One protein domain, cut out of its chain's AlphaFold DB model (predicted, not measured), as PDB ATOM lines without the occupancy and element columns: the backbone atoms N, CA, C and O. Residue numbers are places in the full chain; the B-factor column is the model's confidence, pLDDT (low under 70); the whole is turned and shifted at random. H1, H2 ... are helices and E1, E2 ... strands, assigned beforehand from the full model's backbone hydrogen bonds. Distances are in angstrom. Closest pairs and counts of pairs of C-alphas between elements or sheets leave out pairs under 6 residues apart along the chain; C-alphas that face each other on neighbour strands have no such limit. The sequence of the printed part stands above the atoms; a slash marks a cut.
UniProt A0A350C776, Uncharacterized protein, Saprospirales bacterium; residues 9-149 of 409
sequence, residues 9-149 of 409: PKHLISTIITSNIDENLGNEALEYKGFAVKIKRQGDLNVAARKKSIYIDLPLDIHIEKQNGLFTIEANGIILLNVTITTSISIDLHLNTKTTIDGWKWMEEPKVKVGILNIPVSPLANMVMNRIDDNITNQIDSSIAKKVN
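This is residues 9 to 149 of the 409 residues of an uncharacterized protein of Saprospirales bacterium (UniProt A0A350C776). A long, twisted sheet, with the long hairpin E4 and E5 at its core, curls round the short helix H2, while H1 and H3 pack side by side with each other's flanks over the same face, nearer the end where E5 turns into E6. The whole is a rod of 62 by 24 by 22 A, only just compact and close to loose, with a radius of gyration of the C-alphas of 17.3 A. The printed part has 141 residues with three named helices and six named strands, in the order H1 E1 E2 E3 E4 E5 E6 H2 H3, of mixed class. The sheet is branched and its neighbour pairs are antiparallel; E3 E4 E5 E6 form a meander, each strand the antiparallel neighbour of the one before.

The longest strand, E5, residues 71 to 89, measures 55.3 A from its first C-alpha at (9.154, 2.978, -3.984) to its last. E4, residues 53 to 68, measures 45.9 A, and E6, residues 95 to 108, 36.5 A, with a bend of 54 degrees at residue 105. The shorter strands are E1, residues 30 to 32, E2, residues 35 to 41, and E3, residues 46 to 50. H1, residues 10 to 25, begins with C-alpha 10 at (-18.961, -2.428, -37.436) and measures 22.0 A. H2 is residues 122 to 131, and H3, residues 134 to 147, ends with C-alpha 147 at (-28.634, -9.611, -29.299).

In the hairpin of E4 and E5, N 60 and O 79 are 2.8 A apart, within hydrogen-bond range. On the other side of E4 lie E2, with N 38 and O 63 at 2.8 A, and E3, with N 48 and O 55 at 2.9 A. E6 pairs with E5, N 84 and O 100 at 2.8 A, and E1 with E2, N 30 and O 37 at 2.8 A. H3 is on the sheet over E6, at a height of 6.9 A; their closest C-alphas, Thr 99 and Thr 137, are 5.2 A apart. H1, on the same face, lies over E3 and E4 at a height of 8.3 A. H1 and H3 touch, C-alphas 20 and 140 being closest at 6.2 A, at a steep tilt of 42 degrees, opposite ways. H2 is on the sheet, which curls round it; H2 and H3 are apart. Every O i to N i+4 pair is within hydrogen-bond range in H1 and H3, and 4 of 6 are in H2.

The C-alphas farthest apart, of Leu 70 and Ile 91, are 63.8 A apart. The printed part has no cut. The link from E6 to H2, residues 109 to 121, is long; the other links are tight. The mean pLDDT of the printed part is 79.5, with residues 26 to 28, 33, 112 to 134 and 149 under 70.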
ATOM      1  N   PRO A   9     -23.498  -2.752 -39.065       83.75
ATOM      2  CA  PRO A   9     -22.523  -1.718 -38.741       83.75
ATOM      3  C   PRO A   9     -21.379  -2.276 -37.882       83.75
ATOM      4  O   PRO A   9     -21.618  -2.974 -36.897       83.75
ATOM      5  N   LYS A  10     -20.124  -1.944 -38.211       87.44
ATOM      6  CA  LYS A  10     -18.961  -2.428 -37.436       87.44
ATOM      7  C   LYS A  10     -18.980  -1.941 -35.982       87.44
ATOM      8  O   LYS A  10     -18.536  -2.663 -35.088       87.44
ATOM      9  N   HIS A  11     -19.534  -0.750 -35.734       83.25
ATOM     10  CA  HIS A  11     -19.660  -0.206 -34.382       83.25
ATOM     11  C   HIS A  11     -20.551  -1.085 -33.490       83.25
ATOM     12  O   HIS A  11     -20.245  -1.232 -32.320       83.25
ATOM     13  N   LEU A  12     -21.583  -1.743 -34.036       80.12
ATOM     14  CA  LEU A  12     -22.475  -2.617 -33.269       80.12
ATOM     15  C   LEU A  12     -21.717  -3.810 -32.676       80.12
ATOM     16  O   LEU A  12     -21.831  -4.111 -31.490       80.12
ATOM     17  N   ILE A  13     -20.904  -4.467 -33.507       83.75
ATOM     18  CA  ILE A  13     -20.026  -5.559 -33.069       83.75
ATOM     19  C   ILE A  13     -19.024  -5.026 -32.054       83.75
ATOM     20  O   ILE A  13     -18.819  -5.652 -31.020       83.75
ATOM     21  N   SER A  14     -18.464  -3.844 -32.317       86.62
ATOM     22  CA  SER A  14     -17.541  -3.193 -31.391       86.62
ATOM     23  C   SER A  14     -18.180  -3.009 -30.020       86.62
ATOM     24  O   SER A  14     -17.622  -3.496 -29.050       86.62
ATOM     25  N   THR A  15     -19.389  -2.448 -29.941       84.94
ATOM     26  CA  THR A  15     -20.136  -2.259 -28.692       84.94
ATOM     27  C   THR A  15     -20.373  -3.574 -27.954       84.94
ATOM     28  O   THR A  15     -20.132  -3.647 -26.752       84.94
ATOM     29  N   ILE A  16     -20.813  -4.632 -28.647       83.00
ATOM     30  CA  ILE A  16     -21.038  -5.947 -28.020       83.00
ATOM     31  C   ILE A  16     -19.747  -6.458 -27.379       83.00
ATOM     32  O   ILE A  16     -19.764  -6.899 -26.229       83.00
ATOM     33  N   ILE A  17     -18.636  -6.378 -28.107       84.25
ATOM     34  CA  ILE A  17     -17.342  -6.865 -27.635       84.25
ATOM     35  C   ILE A  17     -16.830  -5.994 -26.493       84.25
ATOM     36  O   ILE A  17     -16.471  -6.530 -25.449       84.25
ATOM     37  N   THR A  18     -16.855  -4.668 -26.633       84.75
ATOM     38  CA  THR A  18     -16.381  -3.756 -25.589       84.75
ATOM     39  C   THR A  18     -17.176  -3.901 -24.301       84.75
ATOM     40  O   THR A  18     -16.555  -3.946 -23.252       84.75
ATOM     41  N   SER A  19     -18.505  -4.054 -24.348       82.12
ATOM     42  CA  SER A  19     -19.306  -4.253 -23.130       82.12
ATOM     43  C   SER A  19     -18.911  -5.531 -22.390       82.12
ATOM     44  O   SER A  19     -18.660  -5.485 -21.191       82.12
ATOM     45  N   ASN A  20     -18.767  -6.657 -23.098       82.00
ATOM     46  CA  ASN A  20     -18.360  -7.920 -22.468       82.00
ATOM     47  C   ASN A  20     -16.931  -7.841 -21.915       82.00
ATOM     48  O   ASN A  20     -16.644  -8.377 -20.849       82.00
ATOM     49  N   ILE A  21     -16.026  -7.174 -22.629       80.25
ATOM     50  CA  ILE A  21     -14.637  -7.011 -22.202       80.25
ATOM     51  C   ILE A  21     -14.539  -6.084 -20.985       80.25
ATOM     52  O   ILE A  21     -13.884  -6.442 -20.011       80.25
ATOM     53  N   ASP A  22     -15.206  -4.931 -21.006       80.94
ATOM     54  CA  ASP A  22     -15.144  -3.934 -19.934       80.94
ATOM     55  C   ASP A  22     -15.822  -4.461 -18.643       80.94
ATOM     56  O   ASP A  22     -15.309  -4.231 -17.547       80.94
ATOM     57  N   GLU A  23     -16.905  -5.245 -18.756       76.50
ATOM     58  CA  GLU A  23     -17.569  -5.907 -17.618       76.50
ATOM     59  C   GLU A  23     -16.708  -7.010 -16.977       76.50
ATOM     60  O   GLU A  23     -16.645  -7.108 -15.750       76.50
ATOM     61  N   ASN A  24     -16.015  -7.829 -17.779       71.50
ATOM     62  CA  ASN A  24     -15.298  -9.010 -17.277       71.50
ATOM     63  C   ASN A  24     -13.819  -8.775 -16.960       71.50
ATOM     64  O   ASN A  24     -13.250  -9.460 -16.102       71.50
ATOM     65  N   LEU A  25     -13.164  -7.823 -17.630       72.00
ATOM     66  CA  LEU A  25     -11.771  -7.516 -17.321       72.00
ATOM     67  C   LEU A  25     -11.623  -6.811 -15.973       72.00
ATOM     68  O   LEU A  25     -10.599  -7.043 -15.341       72.00
ATOM     69  N   GLY A  26     -12.652  -6.098 -15.491       59.50
ATOM     70  CA  GLY A  26     -12.821  -5.662 -14.099       59.50
ATOM     71  C   GLY A  26     -11.694  -4.791 -13.508       59.50
ATOM     72  O   GLY A  26     -10.535  -4.824 -13.898       59.50
ATOM     73  N   ASN A  27     -12.006  -3.998 -12.483       57.34
ATOM     74  CA  ASN A  27     -11.026  -3.104 -11.840       57.34
ATOM     75  C   ASN A  27      -9.992  -3.823 -10.943       57.34
ATOM     76  O   ASN A  27      -9.134  -3.167 -10.348       57.34
ATOM     77  N   GLU A  28     -10.075  -5.148 -10.814       63.66
ATOM     78  CA  GLU A  28      -9.246  -5.934  -9.898       63.66
ATOM     79  C   GLU A  28      -7.911  -6.337 -10.528       63.66
ATOM     80  O   GLU A  28      -7.851  -7.006 -11.569       63.66
ATOM     81  N   ALA A  29      -6.828  -5.934  -9.860       71.06
ATOM     82  CA  ALA A  29      -5.471  -6.237 -10.279       71.06
ATOM     83  C   ALA A  29      -5.127  -7.713 -10.027       71.06
ATOM     84  O   ALA A  29      -5.372  -8.246  -8.948       71.06
ATOM     85  N   LEU A  30      -4.517  -8.364 -11.016       74.69
ATOM     86  CA  LEU A  30      -4.004  -9.726 -10.884       74.69
ATOM     87  C   LEU A  30      -2.688  -9.724 -10.116       74.69
ATOM     88  O   LEU A  30      -1.786  -8.976 -10.484       74.69
ATOM     89  N   GLU A  31      -2.522 -10.606  -9.134       73.69
ATOM     90  CA  GLU A  31      -1.223 -10.794  -8.487       73.69
ATOM     91  C   GLU A  31      -0.374 -11.874  -9.171       73.69
ATOM     92  O   GLU A  31      -0.796 -13.017  -9.349       73.69
ATOM     93  N   TYR A  32       0.880 -11.547  -9.486       70.00
ATOM     94  CA  TYR A  32       1.883 -12.519  -9.921       70.00
ATOM     95  C   TYR A  32       3.268 -12.163  -9.392       70.00
ATOM     96  O   TYR A  32       3.805 -11.097  -9.679       70.00
ATOM     97  N   LYS A  33       3.881 -13.065  -8.614       68.56
ATOM     98  CA  LYS A  33       5.205 -12.845  -7.987       68.56
ATOM     99  C   LYS A  33       5.304 -11.492  -7.240       68.56
ATOM    100  O   LYS A  33       6.369 -10.859  -7.189       68.56
ATOM    101  N   GLY A  34       4.182 -11.058  -6.658       73.38
ATOM    102  CA  GLY A  34       4.023  -9.791  -5.939       73.38
ATOM    103  C   GLY A  34       3.859  -8.548  -6.822       73.38
ATOM    104  O   GLY A  34       4.034  -7.450  -6.313       73.38
ATOM    105  N   PHE A  35       3.605  -8.702  -8.125       76.88
ATOM    106  CA  PHE A  35       3.172  -7.619  -9.011       76.88
ATOM    107  C   PHE A  35       1.656  -7.648  -9.167       76.88
ATOM    108  O   PHE A  35       1.109  -8.707  -9.461       76.88
ATOM    109  N   ALA A  36       1.017  -6.495  -9.026       84.12
ATOM    110  CA  ALA A  36      -0.367  -6.244  -9.384       84.12
ATOM    111  C   ALA A  36      -0.445  -5.847 -10.869       84.12
ATOM    112  O   ALA A  36       0.262  -4.946 -11.315       84.12
ATOM    113  N   VAL A  37      -1.288  -6.525 -11.650       79.69
ATOM    114  CA  VAL A  37      -1.452  -6.306 -13.095       79.69
ATOM    115  C   VAL A  37      -2.888  -5.898 -13.387       79.69
ATOM    116  O   VAL A  37      -3.817  -6.680 -13.187       79.69
ATOM    117  N   LYS A  38      -3.070  -4.677 -13.878       84.12
ATOM    118  CA  LYS A  38      -4.355  -4.121 -14.308       84.12
ATOM    119  C   LYS A  38      -4.403  -4.135 -15.832       84.12
ATOM    120  O   LYS A  38      -3.446  -3.726 -16.485       84.12
ATOM    121  N   ILE A  39      -5.518  -4.602 -16.379       82.44
ATOM    122  CA  ILE A  39      -5.756  -4.693 -17.821       82.44
ATOM    123  C   ILE A  39      -6.945  -3.800 -18.134       82.44
ATOM    124  O   ILE A  39      -7.971  -3.887 -17.462       82.44
ATOM    125  N   LYS A  40      -6.811  -2.936 -19.134       86.25
ATOM    126  CA  LYS A  40      -7.905  -2.093 -19.620       86.25
ATOM    127  C   LYS A  40      -7.893  -2.081 -21.134       86.25
ATOM    128  O   LYS A  40      -6.839  -2.207 -21.742       86.25
ATOM    129  N   ARG A  41      -9.050  -1.916 -21.760       87.62
ATOM    130  CA  ARG A  41      -9.105  -1.685 -23.202       87.62
ATOM    131  C   ARG A  41      -8.464  -0.345 -23.556       87.62
ATOM    132  O   ARG A  41      -8.652   0.636 -22.837       87.62
ATOM    133  N   GLN A  42      -7.756  -0.305 -24.682       85.56
ATOM    134  CA  GLN A  42      -7.110   0.898 -25.187       85.56
ATOM    135  C   GLN A  42      -7.707   1.331 -26.527       85.56
ATOM    136  O   GLN A  42      -7.414   0.747 -27.558       85.56
ATOM    137  N   GLY A  43      -8.480   2.415 -26.545       81.00
ATOM    138  CA  GLY A  43      -9.012   2.966 -27.795       81.00
ATOM    139  C   GLY A  43     -10.031   2.059 -28.493       81.00
ATOM    140  O   GLY A  43     -10.665   1.199 -27.868       81.00
ATOM    141  N   ASP A  44     -10.220   2.307 -29.787       83.56
ATOM    142  CA  ASP A  44     -11.179   1.584 -30.617       83.56
ATOM    143  C   ASP A  44     -10.604   0.249 -31.085       83.56
ATOM    144  O   ASP A  44      -9.419   0.125 -31.398       83.56
ATOM    145  N   LEU A  45     -11.470  -0.755 -31.158       87.62
ATOM    146  CA  LEU A  45     -11.120  -2.045 -31.728       87.62
ATOM    147  C   LEU A  45     -11.314  -2.027 -33.247       87.62
ATOM    148  O   LEU A  45     -12.183  -1.332 -33.778       87.62
ATOM    149  N   ASN A  46     -10.494  -2.798 -33.954       90.81
ATOM    150  CA  ASN A  46     -10.653  -2.985 -35.390       90.81
ATOM    151  C   ASN A  46     -11.503  -4.230 -35.638       90.81
ATOM    152  O   ASN A  46     -11.214  -5.289 -35.085       90.81
ATOM    153  N   VAL A  47     -12.528  -4.112 -36.485       92.50
ATOM    154  CA  VAL A  47     -13.374  -5.241 -36.890       92.50
ATOM    155  C   VAL A  47     -13.210  -5.474 -38.382       92.50
ATOM    156  O   VAL A  47     -13.498  -4.588 -39.190       92.50
ATOM    157  N   ALA A  48     -12.829  -6.692 -38.737       93.50
ATOM    158  CA  ALA A  48     -12.815  -7.201 -40.100       93.50
ATOM    159  C   ALA A  48     -13.697  -8.450 -40.195       93.50
ATOM    160  O   ALA A  48     -13.993  -9.100 -39.195       93.50
ATOM    161  N   ALA A  49     -14.140  -8.814 -41.395       93.06
ATOM    162  CA  ALA A  49     -14.901 -10.047 -41.573       93.06
ATOM    163  C   ALA A  49     -14.683 -10.654 -42.946       93.06
ATOM    164  O   ALA A  49     -14.613  -9.968 -43.965       93.06
ATOM    165  N   ARG A  50     -14.601 -11.980 -42.974       91.62
ATOM    166  CA  ARG A  50     -14.414 -12.724 -44.210       91.62
ATOM    167  C   ARG A  50     -15.019 -14.108 -44.078       91.62
ATOM    168  O   ARG A  50     -14.751 -14.822 -43.113       91.62
ATOM    169  N   LYS A  51     -15.762 -14.533 -45.104       90.50
ATOM    170  CA  LYS A  51     -16.410 -15.853 -45.129       90.50
ATOM    171  C   LYS A  51     -17.263 -16.034 -43.867       90.50
ATOM    172  O   LYS A  51     -18.171 -15.259 -43.635       90.50
ATOM    173  N   LYS A  52     -16.991 -17.033 -43.034       92.56
ATOM    174  CA  LYS A  52     -17.817 -17.359 -41.864       92.56
ATOM    175  C   LYS A  52     -17.263 -16.767 -40.572       92.56
ATOM    176  O   LYS A  52     -17.734 -17.145 -39.506       92.56
ATOM    177  N   SER A  53     -16.271 -15.885 -40.655       94.50
ATOM    178  CA  SER A  53     -15.531 -15.418 -39.488       94.50
ATOM    179  C   SER A  53     -15.483 -13.898 -39.419       94.50
ATOM    180  O   SER A  53     -15.331 -13.217 -40.438       94.50
ATOM    181  N   ILE A  54     -15.596 -13.390 -38.198       93.81
ATOM    182  CA  ILE A  54     -15.342 -11.998 -37.836       93.81
ATOM    183  C   ILE A  54     -14.025 -11.980 -37.063       93.81
ATOM    184  O   ILE A  54     -13.823 -12.798 -36.169       93.81
ATOM    185  N   TYR A  55     -13.137 -11.070 -37.432       94.69
ATOM    186  CA  TYR A  55     -11.818 -10.889 -36.846       94.69
ATOM    187  C   TYR A  55     -11.797  -9.567 -36.098       94.69
ATOM    188  O   TYR A  55     -12.247  -8.546 -36.625       94.69
ATOM    189  N   ILE A  56     -11.289  -9.595 -34.875       92.81
ATOM    190  CA  ILE A  56     -11.217  -8.433 -34.007       92.81
ATOM    191  C   ILE A  56      -9.779  -8.268 -33.545       92.81
ATOM    192  O   ILE A  56      -9.206  -9.179 -32.945       92.81
ATOM    193  N   ASP A  57      -9.232  -7.081 -33.782       92.69
ATOM    194  CA  ASP A  57      -7.993  -6.660 -33.148       92.69
ATOM    195  C   ASP A  57      -8.353  -5.808 -31.933       92.69
ATOM    196  O   ASP A  57      -8.885  -4.700 -32.065       92.69
ATOM    197  N   LEU A  58      -8.098  -6.357 -30.746       90.19
ATOM    198  CA  LEU A  58      -8.441  -5.751 -29.469       90.19
ATOM    199  C   LEU A  58      -7.170  -5.226 -28.782       90.19
ATOM    200  O   LEU A  58      -6.426  -6.010 -28.183       90.19
ATOM    201  N   PRO A  59      -6.889  -3.918 -28.875       91.12
ATOM    202  CA  PRO A  59      -5.815  -3.280 -28.119       91.12
ATOM    203  C   PRO A  59      -6.157  -3.186 -26.622       91.12
ATOM    204  O   PRO A  59      -7.225  -2.708 -26.231       91.12
ATOM    205  N   LEU A  60      -5.230  -3.632 -25.775       87.31
ATOM    206  CA  LEU A  60      -5.337  -3.605 -24.318       87.31
ATOM    207  C   LEU A  60      -4.107  -2.918 -23.704       87.31
ATOM    208  O   LEU A  60      -2.965  -3.283 -23.990       87.31
ATOM    209  N   ASP A  61      -4.357  -1.964 -22.813       88.38
ATOM    210  CA  ASP A  61      -3.385  -1.374 -21.901       88.38
ATOM    211  C   ASP A  61      -3.125  -2.318 -20.726       88.38
ATOM    212  O   ASP A  61      -4.044  -2.773 -20.037       88.38
ATOM    213  N   ILE A  62      -1.847  -2.574 -20.474       84.44
ATOM    214  CA  ILE A  62      -1.355  -3.400 -19.379       84.44
ATOM    215  C   ILE A  62      -0.551  -2.512 -18.439       84.44
ATOM    216  O   ILE A  62       0.529  -2.040 -18.794       84.44
ATOM    217  N   HIS A  63      -1.059  -2.325 -17.224       86.44
ATOM    218  CA  HIS A  63      -0.373  -1.611 -16.155       86.44
ATOM    219  C   HIS A  63       0.082  -2.594 -15.082       86.44
ATOM    220  O   HIS A  63      -0.725  -3.331 -14.520       86.44
ATOM    221  N   ILE A  64       1.378  -2.611 -14.798       82.56
ATOM    222  CA  ILE A  64       2.003  -3.523 -13.843       82.56
ATOM    223  C   ILE A  64       2.627  -2.682 -12.742       82.56
ATOM    224  O   ILE A  64       3.488  -1.856 -13.030       82.56
ATOM    225  N   GLU A  65       2.248  -2.932 -11.494       84.25
ATOM    226  CA  GLU A  65       2.764  -2.227 -10.322       84.25
ATOM    227  C   GLU A  65       3.243  -3.220  -9.254       84.25
ATOM    228  O   GLU A  65       2.655  -4.279  -9.044       84.25
ATOM    229  N   LYS A  66       4.332  -2.903  -8.554       82.44
ATOM    230  CA  LYS A  66       4.774  -3.637  -7.362       82.44
ATOM    231  C   LYS A  66       5.324  -2.681  -6.327       82.44
ATOM    232  O   LYS A  66       6.281  -1.952  -6.593       82.44
ATOM    233  N   GLN A  67       4.767  -2.739  -5.126       81.44
ATOM    234  CA  GLN A  67       5.294  -1.995  -3.992       81.44
ATOM    235  C   GLN A  67       6.605  -2.635  -3.507       81.44
ATOM    236  O   GLN A  67       6.669  -3.842  -3.266       81.44
ATOM    237  N   ASN A  68       7.664  -1.837  -3.372       77.12
ATOM    238  CA  ASN A  68       8.980  -2.283  -2.921       77.12
ATOM    239  C   ASN A  68       9.587  -1.268  -1.936       77.12
ATOM    240  O   ASN A  68      10.375  -0.392  -2.303       77.12
ATOM    241  N   GLY A  69       9.206  -1.384  -0.661       80.00
ATOM    242  CA  GLY A  69       9.607  -0.440   0.385       80.00
ATOM    243  C   GLY A  69       8.941   0.925   0.197       80.00
ATOM    244  O   GLY A  69       7.717   1.009   0.148       80.00
ATOM    245  N   LEU A  70       9.746   1.989   0.089       77.38
ATOM    246  CA  LEU A  70       9.274   3.366  -0.141       77.38
ATOM    247  C   LEU A  70       9.026   3.700  -1.623       77.38
ATOM    248  O   LEU A  70       8.636   4.823  -1.930       77.38
ATOM    249  N   PHE A  71       9.273   2.760  -2.541       75.50
ATOM    250  CA  PHE A  71       9.154   2.978  -3.984       75.50
ATOM    251  C   PHE A  71       8.169   1.991  -4.615       75.50
ATOM    252  O   PHE A  71       8.049   0.849  -4.164       75.50
ATOM    253  N   THR A  72       7.513   2.414  -5.696       80.38
ATOM    254  CA  THR A  72       6.673   1.554  -6.539       80.38
ATOM    255  C   THR A  72       7.388   1.307  -7.860       80.38
ATOM    256  O   THR A  72       7.883   2.233  -8.499       80.38
ATOM    257  N   ILE A  73       7.484   0.039  -8.247       79.25
ATOM    258  CA  ILE A  73       7.988  -0.376  -9.551       79.25
ATOM    259  C   ILE A  73       6.797  -0.427 -10.494       79.25
ATOM    260  O   ILE A  73       5.885  -1.213 -10.253       79.25
ATOM    261  N   GLU A  74       6.828   0.367 -11.560       81.19
ATOM    262  CA  GLU A  74       5.754   0.424 -12.552       81.19
ATOM    263  C   GLU A  74       6.266   0.099 -13.958       81.19
ATOM    264  O   GLU A  74       7.389   0.459 -14.337       81.19
ATOM    265  N   ALA A  75       5.429  -0.572 -14.744       80.56
ATOM    266  CA  ALA A  75       5.615  -0.752 -16.176       80.56
ATOM    267  C   ALA A  75       4.271  -0.700 -16.899       80.56
ATOM    268  O   ALA A  75       3.286  -1.272 -16.440       80.56
ATOM    269  N   ASN A  76       4.271  -0.047 -18.059       84.31
ATOM    270  CA  ASN A  76       3.118   0.047 -18.944       84.31
ATOM    271  C   ASN A  76       3.473  -0.578 -20.284       84.31
ATOM    272  O   ASN A  76       4.566  -0.325 -20.794       84.31
ATOM    273  N   GLY A  77       2.567  -1.374 -20.832       84.50
ATOM    274  CA  GLY A  77       2.687  -1.925 -22.173       84.50
ATOM    275  C   GLY A  77       1.331  -2.005 -22.852       84.50
ATOM    276  O   GLY A  77       0.295  -1.978 -22.193       84.50
ATOM    277  N   ILE A  78       1.362  -2.140 -24.171       87.69
ATOM    278  CA  ILE A  78       0.176  -2.264 -25.010       87.69
ATOM    279  C   ILE A  78       0.258  -3.592 -25.739       87.69
ATOM    280  O   ILE A  78       1.211  -3.844 -26.485       87.69
ATOM    281  N   ILE A  79      -0.760  -4.424 -25.558       86.06
ATOM    282  CA  ILE A  79      -0.895  -5.701 -26.251       86.06
ATOM    283  C   ILE A  79      -2.062  -5.630 -27.235       86.06
ATOM    284  O   ILE A  79      -3.133  -5.129 -26.913       86.06
ATOM    285  N   LEU A  80      -1.848  -6.129 -28.448       88.88
ATOM    286  CA  LEU A  80      -2.892  -6.358 -29.434       88.88
ATOM    287  C   LEU A  80      -3.296  -7.825 -29.367       88.88
ATOM    288  O   LEU A  80      -2.465  -8.701 -29.612       88.88
ATOM    289  N   LEU A  81      -4.552  -8.082 -29.035       87.94
ATOM    290  CA  LEU A  81      -5.131  -9.415 -29.009       87.94
ATOM    291  C   LEU A  81      -5.886  -9.678 -30.314       87.94
ATOM    292  O   LEU A  81      -6.713  -8.859 -30.711       87.94
ATOM    293  N   ASN A  82      -5.637 -10.818 -30.956       90.44
ATOM    294  CA  ASN A  82      -6.369 -11.234 -32.148       90.44
ATOM    295  C   ASN A  82      -7.455 -12.238 -31.754       90.44
ATOM    296  O   ASN A  82      -7.160 -13.347 -31.300       90.44
ATOM    297  N   VAL A  83      -8.712 -11.841 -31.933       90.88
ATOM    298  CA  VAL A  83      -9.891 -12.645 -31.608       90.88
ATOM    299  C   VAL A  83     -10.615 -13.012 -32.897       90.88
ATOM    300  O   VAL A  83     -10.856 -12.155 -33.747       90.88
ATOM    301  N   THR A  84     -11.005 -14.277 -33.020       94.06
ATOM    302  CA  THR A  84     -11.822 -14.774 -34.125       94.06
ATOM    303  C   THR A  84     -13.157 -15.268 -33.608       94.06
ATOM    304  O   THR A  84     -13.233 -16.112 -32.724       94.06
ATOM    305  N   ILE A  85     -14.230 -14.784 -34.220       93.94
ATOM    306  CA  ILE A  85     -15.590 -15.259 -33.995       93.94
ATOM    307  C   ILE A  85     -15.996 -16.048 -35.228       93.94
ATOM    308  O   ILE A  85     -16.272 -15.481 -36.287       93.94
ATOM    309  N   THR A  86     -16.012 -17.371 -35.107       94.69
ATOM    310  CA  THR A  86     -16.504 -18.251 -36.169       94.69
ATOM    311  C   THR A  86     -18.009 -18.395 -36.045       94.69
ATOM    312  O   THR A  86     -18.525 -18.652 -34.965       94.69
ATOM    313  N   THR A  87     -18.717 -18.261 -37.159       91.06
ATOM    314  CA  THR A  87     -20.178 -18.315 -37.215       91.06
ATOM    315  C   THR A  87     -20.664 -19.562 -37.940       91.06
ATOM    316  O   THR A  87     -20.054 -20.059 -38.891       91.06
ATOM    317  N   SER A  88     -21.806 -20.064 -37.499       89.12
ATOM    318  CA  SER A  88     -22.586 -21.072 -38.198       89.12
ATOM    319  C   SER A  88     -24.066 -20.748 -38.035       89.12
ATOM    320  O   SER A  88     -24.469 -20.166 -37.035       89.12
ATOM    321  N   ILE A  89     -24.871 -21.080 -39.037       84.75
ATOM    322  CA  ILE A  89     -26.321 -20.919 -38.979       84.75
ATOM    323  C   ILE A  89     -26.899 -22.325 -39.065       84.75
ATOM    324  O   ILE A  89     -26.540 -23.087 -39.966       84.75
ATOM    325  N   SER A  90     -27.713 -22.686 -38.082       79.75
ATOM    326  CA  SER A  90     -28.373 -23.986 -38.020       79.75
ATOM    327  C   SER A  90     -29.562 -24.063 -38.985       79.75
ATOM    328  O   SER A  90     -29.962 -23.075 -39.603       79.75
ATOM    329  N   ILE A  91     -30.131 -25.262 -39.131       71.88
ATOM    330  CA  ILE A  91     -31.267 -25.530 -40.028       71.88
ATOM    331  C   ILE A  91     -32.528 -24.726 -39.658       71.88
ATOM    332  O   ILE A  91     -33.311 -24.345 -40.520       71.88
ATOM    333  N   ASP A  92     -32.695 -24.433 -38.372       71.75
ATOM    334  CA  ASP A  92     -33.746 -23.603 -37.783       71.75
ATOM    335  C   ASP A  92     -33.364 -22.113 -37.715       71.75
ATOM    336  O   ASP A  92     -34.044 -21.324 -37.061       71.75
ATOM    337  N   LEU A  93     -32.309 -21.715 -38.438       76.81
ATOM    338  CA  LEU A  93     -31.847 -20.335 -38.602       76.81
ATOM    339  C   LEU A  93     -31.317 -19.675 -37.320       76.81
ATOM    340  O   LEU A  93     -31.260 -18.446 -37.239       76.81
ATOM    341  N   HIS A  94     -30.863 -20.456 -36.335       81.88
ATOM    342  CA  HIS A  94     -30.123 -19.901 -35.203       81.88
ATOM    343  C   HIS A  94     -28.675 -19.607 -35.590       81.88
ATOM    344  O   HIS A  94     -27.944 -20.469 -36.086       81.88
ATOM    345  N   LEU A  95     -28.256 -18.366 -35.339       84.00
ATOM    346  CA  LEU A  95     -26.860 -17.972 -35.421       84.00
ATOM    347  C   LEU A  95     -26.123 -18.529 -34.202       84.00
ATOM    348  O   LEU A  95     -26.390 -18.136 -33.071       84.00
ATOM    349  N   ASN A  96     -25.173 -19.417 -34.454       88.62
ATOM    350  CA  ASN A  96     -24.263 -19.947 -33.457       88.62
ATOM    351  C   ASN A  96     -22.881 -19.351 -33.705       88.62
ATOM    352  O   ASN A  96     -22.386 -19.372 -34.839       88.62
ATOM    353  N   THR A  97     -22.244 -18.856 -32.654       92.19
ATOM    354  CA  THR A  97     -20.881 -18.342 -32.721       92.19
ATOM    355  C   THR A  97     -19.960 -19.151 -31.828       92.19
ATOM    356  O   THR A  97     -20.393 -19.779 -30.865       92.19
ATOM    357  N   LYS A  98     -18.686 -19.174 -32.201       93.81
ATOM    358  CA  LYS A  98     -17.609 -19.684 -31.371       93.81
ATOM    359  C   LYS A  98     -16.473 -18.685 -31.411       93.81
ATOM    360  O   LYS A  98     -15.858 -18.499 -32.466       93.81
ATOM    361  N   THR A  99     -16.205 -18.076 -30.270       92.75
ATOM    362  CA  THR A  99     -15.135 -17.101 -30.106       92.75
ATOM    363  C   THR A  99     -13.851 -17.803 -29.665       92.75
ATOM    364  O   THR A  99     -13.854 -18.613 -28.741       92.75
ATOM    365  N   THR A 100     -12.741 -17.516 -30.342       90.62
ATOM    366  CA  THR A 100     -11.397 -18.004 -30.013       90.62
ATOM    367  C   THR A 100     -10.406 -16.857 -30.001       90.62
ATOM    368  O   THR A 100     -10.553 -15.875 -30.725       90.62
ATOM    369  N   ILE A 101      -9.365 -16.996 -29.188       87.06
ATOM    370  CA  ILE A 101      -8.212 -16.105 -29.235       87.06
ATOM    371  C   ILE A 101      -7.130 -16.803 -30.040       87.06
ATOM    372  O   ILE A 101      -6.615 -17.843 -29.628       87.06
ATOM    373  N   ASP A 102      -6.781 -16.225 -31.178       86.62
ATOM    374  CA  ASP A 102      -5.858 -16.853 -32.120       86.62
ATOM    375  C   ASP A 102      -4.400 -16.494 -31.816       86.62
ATOM    376  O   ASP A 102      -3.477 -17.223 -32.183       86.62
ATOM    377  N   GLY A 103      -4.178 -15.370 -31.133       85.50
ATOM    378  CA  GLY A 103      -2.849 -14.920 -30.757       85.50
ATOM    379  C   GLY A 103      -2.832 -13.509 -30.192       85.50
ATOM    380  O   GLY A 103      -3.866 -12.870 -29.996       85.50
ATOM    381  N   TRP A 104      -1.625 -13.028 -29.918       85.62
ATOM    382  CA  TRP A 104      -1.388 -11.685 -29.413       85.62
ATOM    383  C   TRP A 104      -0.011 -11.175 -29.838       85.62
ATOM    384  O   TRP A 104       0.898 -11.951 -30.149       85.62
ATOM    385  N   LYS A 105       0.161  -9.853 -29.816       86.38
ATOM    386  CA  LYS A 105       1.428  -9.178 -30.108       86.38
ATOM    387  C   LYS A 105       1.595  -7.942 -29.228       86.38
ATOM    388  O   LYS A 105       0.659  -7.170 -29.073       86.38
ATOM    389  N   TRP A 106       2.798  -7.703 -28.708       84.69
ATOM    390  CA  TRP A 106       3.118  -6.411 -28.093       84.69
ATOM    391  C   TRP A 106       3.191  -5.321 -29.165       84.69
ATOM    392  O   TRP A 106       3.991  -5.406 -30.099       84.69
ATOM    393  N   MET A 107       2.357  -4.299 -29.019       87.56
ATOM    394  CA  MET A 107       2.505  -3.035 -29.741       87.56
ATOM    395  C   MET A 107       3.560  -2.176 -29.047       87.56
ATOM    396  O   MET A 107       4.431  -1.612 -29.703       87.56
ATOM    397  N   GLU A 108       3.534  -2.179 -27.712       87.38
ATOM    398  CA  GLU A 108       4.553  -1.574 -26.862       87.38
ATOM    399  C   GLU A 108       4.886  -2.525 -25.712       87.38
ATOM    400  O   GLU A 108       4.038  -2.842 -24.881       87.38
ATOM    401  N   GLU A 109       6.124  -3.015 -25.668       81.88
ATOM    402  CA  GLU A 109       6.557  -3.908 -24.592       81.88
ATOM    403  C   GLU A 109       6.675  -3.154 -23.258       81.88
ATOM    404  O   GLU A 109       7.271  -2.069 -23.228       81.88
ATOM    405  N   PRO A 110       6.203  -3.740 -22.140       76.06
ATOM    406  CA  PRO A 110       6.347  -3.121 -20.839       76.06
ATOM    407  C   PRO A 110       7.815  -2.984 -20.449       76.06
ATOM    408  O   PRO A 110       8.551  -3.963 -20.338       76.06
ATOM    409  N   LYS A 111       8.249  -1.747 -20.205       72.44
ATOM    410  CA  LYS A 111       9.618  -1.444 -19.773       72.44
ATOM    411  C   LYS A 111       9.599  -0.897 -18.358       72.44
ATOM    412  O   LYS A 111       9.164   0.227 -18.125       72.44
ATOM    413  N   VAL A 112      10.121  -1.683 -17.422       67.75
ATOM    414  CA  VAL A 112      10.397  -1.225 -16.058       67.75
ATOM    415  C   VAL A 112      11.614  -0.302 -16.103       67.75
ATOM    416  O   VAL A 112      12.703  -0.738 -16.465       67.75
ATOM    417  N   LYS A 113      11.460   0.969 -15.721       56.31
ATOM    418  CA  LYS A 113      12.592   1.897 -15.565       56.31
ATOM    419  C   LYS A 113      12.966   2.023 -14.093       56.31
ATOM    420  O   LYS A 113      12.637   3.011 -13.447       56.31
ATOM    421  N   VAL A 114      13.670   1.026 -13.562       54.41
ATOM    422  CA  VAL A 114      14.263   1.101 -12.218       54.41
ATOM    423  C   VAL A 114      15.739   0.717 -12.310       54.41
ATOM    424  O   VAL A 114      16.106  -0.455 -12.256       54.41
ATOM    425  N   GLY A 115      16.608   1.716 -12.489       59.91
ATOM    426  CA  GLY A 115      18.056   1.507 -12.615       59.91
ATOM    427  C   GLY A 115      18.478   0.785 -13.908       59.91
ATOM    428  O   GLY A 115      17.980   1.102 -14.982       59.91
ATOM    429  N   ILE A 116      19.435  -0.152 -13.806       42.19
ATOM    430  CA  ILE A 116      20.103  -0.844 -14.938       42.19
ATOM    431  C   ILE A 116      19.404  -2.172 -15.328       42.19
ATOM    432  O   ILE A 116      19.765  -2.798 -16.324       42.19
ATOM    433  N   LEU A 117      18.394  -2.634 -14.580       46.97
ATOM    434  CA  LEU A 117      17.714  -3.903 -14.869       46.97
ATOM    435  C   LEU A 117      16.523  -3.727 -15.825       46.97
ATOM    436  O   LEU A 117      15.529  -3.101 -15.474       46.97
ATOM    437  N   ASN A 118      16.586  -4.387 -16.986       54.81
ATOM    438  CA  ASN A 118      15.423  -4.659 -17.834       54.81
ATOM    439  C   ASN A 118      14.791  -5.988 -17.395       54.81
ATOM    440  O   ASN A 118      15.429  -7.035 -17.502       54.81
ATOM    441  N   ILE A 119      13.549  -5.963 -16.905       57.44
ATOM    442  CA  ILE A 119      12.805  -7.185 -16.573       57.44
ATOM    443  C   ILE A 119      12.084  -7.671 -17.842       57.44
ATOM    444  O   ILE A 119      11.220  -6.951 -18.341       57.44
ATOM    445  N   PRO A 120      12.401  -8.864 -18.379       54.94
ATOM    446  CA  PRO A 120      11.676  -9.420 -19.513       54.94
ATOM    447  C   PRO A 120      10.270  -9.847 -19.081       54.94
ATOM    448  O   PRO A 120      10.080 -10.650 -18.166       54.94
ATOM    449  N   VAL A 121       9.278  -9.290 -19.761       59.78
ATOM    450  CA  VAL A 121       7.857  -9.329 -19.393       59.78
ATOM    451  C   VAL A 121       7.049 -10.367 -20.180       59.78
ATOM    452  O   VAL A 121       5.833 -10.439 -20.040       59.78
ATOM    453  N   SER A 122       7.698 -11.251 -20.947       57.34
ATOM    454  CA  SER A 122       7.039 -12.341 -21.692       57.34
ATOM    455  C   SER A 122       6.052 -13.200 -20.867       57.34
ATOM    456  O   SER A 122       5.015 -13.562 -21.419       57.34
ATOM    457  N   PRO A 123       6.269 -13.493 -19.562       64.88
ATOM    458  CA  PRO A 123       5.287 -14.218 -18.743       64.88
ATOM    459  C   PRO A 123       3.948 -13.489 -18.537       64.88
ATOM    460  O   PRO A 123       2.946 -14.143 -18.261       64.88
ATOM    461  N   LEU A 124       3.910 -12.159 -18.677       63.38
ATOM    462  CA  LEU A 124       2.694 -11.354 -18.490       63.38
ATOM    463  C   LEU A 124       1.700 -11.533 -19.634       63.38
ATOM    464  O   LEU A 124       0.497 -11.447 -19.418       63.38
ATOM    465  N   ALA A 125       2.179 -11.858 -20.832       60.72
ATOM    466  CA  ALA A 125       1.292 -12.127 -21.950       60.72
ATOM    467  C   ALA A 125       0.492 -13.427 -21.752       60.72
ATOM    468  O   ALA A 125      -0.700 -13.463 -22.040       60.72
ATOM    469  N   ASN A 126       1.092 -14.451 -21.131       64.94
ATOM    470  CA  ASN A 126       0.357 -15.648 -20.709       64.94
ATOM    471  C   ASN A 126      -0.708 -15.331 -19.642       64.94
ATOM    472  O   ASN A 126      -1.713 -16.026 -19.577       64.94
ATOM    473  N   MET A 127      -0.533 -14.285 -18.821       66.12
ATOM    474  CA  MET A 127      -1.554 -13.864 -17.847       66.12
ATOM    475  C   MET A 127      -2.766 -13.218 -18.519       66.12
ATOM    476  O   MET A 127      -3.891 -13.537 -18.151       66.12
ATOM    477  N   VAL A 128      -2.540 -12.340 -19.505       64.12
ATOM    478  CA  VAL A 128      -3.626 -11.751 -20.309       64.12
ATOM    479  C   VAL A 128      -4.404 -12.866 -21.009       64.12
ATOM    480  O   VAL A 128      -5.624 -12.918 -20.901       64.12
ATOM    481  N   MET A 129      -3.694 -13.814 -21.628       65.44
ATOM    482  CA  MET A 129      -4.300 -14.963 -22.304       65.44
ATOM    483  C   MET A 129      -5.075 -15.888 -21.362       65.44
ATOM    484  O   MET A 129      -6.139 -16.358 -21.731       65.44
ATOM    485  N   ASN A 130      -4.576 -16.131 -20.147       65.81
ATOM    486  CA  ASN A 130      -5.262 -16.987 -19.176       65.81
ATOM    487  C   ASN A 130      -6.493 -16.321 -18.533       65.81
ATOM    488  O   ASN A 130      -7.326 -17.040 -17.994       65.81
ATOM    489  N   ARG A 131      -6.597 -14.981 -18.527       64.31
ATOM    490  CA  ARG A 131      -7.776 -14.257 -18.005       64.31
ATOM    491  C   ARG A 131      -8.857 -14.060 -19.057       64.31
ATOM    492  O   ARG A 131     -10.028 -13.977 -18.705       64.31
ATOM    493  N   ILE A 132      -8.485 -14.000 -20.332       64.94
ATOM    494  CA  ILE A 132      -9.448 -14.159 -21.420       64.94
ATOM    495  C   ILE A 132      -9.644 -15.666 -21.599       64.94
ATOM    496  O   ILE A 132      -9.196 -16.287 -22.556       64.94
ATOM    497  N   ASP A 133     -10.208 -16.258 -20.555       67.62
ATOM    498  CA  ASP A 133     -10.535 -17.666 -20.467       67.62
ATOM    499  C   ASP A 133     -11.794 -17.972 -21.293       67.62
ATOM    500  O   ASP A 133     -12.420 -17.089 -21.896       67.62
ATOM    501  N   ASP A 134     -12.203 -19.243 -21.267       65.81
ATOM    502  CA  ASP A 134     -13.461 -19.689 -21.858       65.81
ATOM    503  C   ASP A 134     -14.665 -18.855 -21.365       65.81
ATOM    504  O   ASP A 134     -15.666 -18.767 -22.067       65.81
ATOM    505  N   ASN A 135     -14.614 -18.217 -20.186       72.44
ATOM    506  CA  ASN A 135     -15.727 -17.424 -19.662       72.44
ATOM    507  C   ASN A 135     -15.948 -16.142 -20.481       72.44
ATOM    508  O   ASN A 135     -17.082 -15.884 -20.882       72.44
ATOM    509  N   ILE A 136     -14.900 -15.372 -20.801       78.25
ATOM    510  CA  ILE A 136     -15.055 -14.159 -21.631       78.25
ATOM    511  C   ILE A 136     -15.509 -14.524 -23.049       78.25
ATOM    512  O   ILE A 136     -16.434 -13.905 -23.578       78.25
ATOM    513  N   THR A 137     -14.911 -15.550 -23.662       86.25
ATOM    514  CA  THR A 137     -15.299 -15.977 -25.016       86.25
ATOM    515  C   THR A 137     -16.731 -16.520 -25.053       86.25
ATOM    516  O   THR A 137     -17.496 -16.149 -25.943       86.25
ATOM    517  N   ASN A 138     -17.151 -17.299 -24.048       87.00
ATOM    518  CA  ASN A 138     -18.528 -17.799 -23.937       87.00
ATOM    519  C   ASN A 138     -19.544 -16.680 -23.665       87.00
ATOM    520  O   ASN A 138     -20.688 -16.761 -24.122       87.00
ATOM    521  N   GLN A 139     -19.161 -15.637 -22.923       84.12
ATOM    522  CA  GLN A 139     -20.019 -14.474 -22.691       84.12
ATOM    523  C   GLN A 139     -20.187 -13.623 -23.949       84.12
ATOM    524  O   GLN A 139     -21.308 -13.201 -24.239       84.12
ATOM    525  N   ILE A 140     -19.124 -13.451 -24.744       86.25
ATOM    526  CA  ILE A 140     -19.215 -12.847 -26.079       86.25
ATOM    527  C   ILE A 140     -20.197 -13.645 -26.943       86.25
ATOM    528  O   ILE A 140     -21.149 -13.066 -27.467       86.25
ATOM    529  N   ASP A 141     -20.026 -14.968 -27.032       89.12
ATOM    530  CA  ASP A 141     -20.911 -15.832 -27.823       89.12
ATOM    531  C   ASP A 141     -22.372 -15.752 -27.341       89.12
ATOM    532  O   ASP A 141     -23.298 -15.577 -28.136       89.12
ATOM    533  N   SER A 142     -22.590 -15.771 -26.023       86.00
ATOM    534  CA  SER A 142     -23.920 -15.629 -25.415       86.00
ATOM    535  C   SER A 142     -24.545 -14.257 -25.681       86.00
ATOM    536  O   SER A 142     -25.747 -14.155 -25.923       86.00
ATOM    537  N   SER A 143     -23.747 -13.190 -25.636       83.75
ATOM    538  CA  SER A 143     -24.192 -11.826 -25.925       83.75
ATOM    539  C   SER A 143     -24.581 -11.660 -27.387       83.75
ATOM    540  O   SER A 143     -25.609 -11.047 -27.671       83.75
ATOM    541  N   ILE A 144     -23.812 -12.239 -28.314       83.00
ATOM    542  CA  ILE A 144     -24.156 -12.246 -29.739       83.00
ATOM    543  C   ILE A 144     -25.461 -13.016 -29.955       83.00
ATOM    544  O   ILE A 144     -26.369 -12.483 -30.588       83.00
ATOM    545  N   ALA A 145     -25.602 -14.213 -29.376       79.56
ATOM    546  CA  ALA A 145     -26.814 -15.023 -29.507       79.56
ATOM    547  C   ALA A 145     -28.070 -14.326 -28.948       79.56
ATOM    548  O   ALA A 145     -29.141 -14.408 -29.546       79.56
ATOM    549  N   LYS A 146     -27.950 -13.602 -27.825       75.88
ATOM    550  CA  LYS A 146     -29.059 -12.828 -27.236       75.88
ATOM    551  C   LYS A 146     -29.434 -11.603 -28.068       75.88
ATOM    552  O   LYS A 146     -30.614 -11.288 -28.188       75.88
ATOM    553  N   LYS A 147     -28.436 -10.892 -28.602       71.88
ATOM    554  CA  LYS A 147     -28.634  -9.611 -29.299       71.88
ATOM    555  C   LYS A 147     -28.975  -9.785 -30.779       71.88
ATOM    556  O   LYS A 147     -29.627  -8.922 -31.357       71.88
ATOM    557  N   VAL A 148     -28.568 -10.894 -31.397       70.31
ATOM    558  CA  VAL A 148     -28.791 -11.177 -32.819       70.31
ATOM    559  C   VAL A 148     -29.774 -12.331 -32.973       70.31
ATOM    560  O   VAL A 148     -29.394 -13.492 -33.109       70.31
ATOM    561  N   ASN A 149     -31.066 -12.008 -33.022       69.62
ATOM    562  CA  ASN A 149     -32.091 -12.996 -33.342       69.62
ATOM    563  C   ASN A 149     -32.282 -13.112 -34.864       69.62
ATOM    564  O   ASN A 149     -33.219 -12.564 -35.448       69.62
TER     565      ASN A 149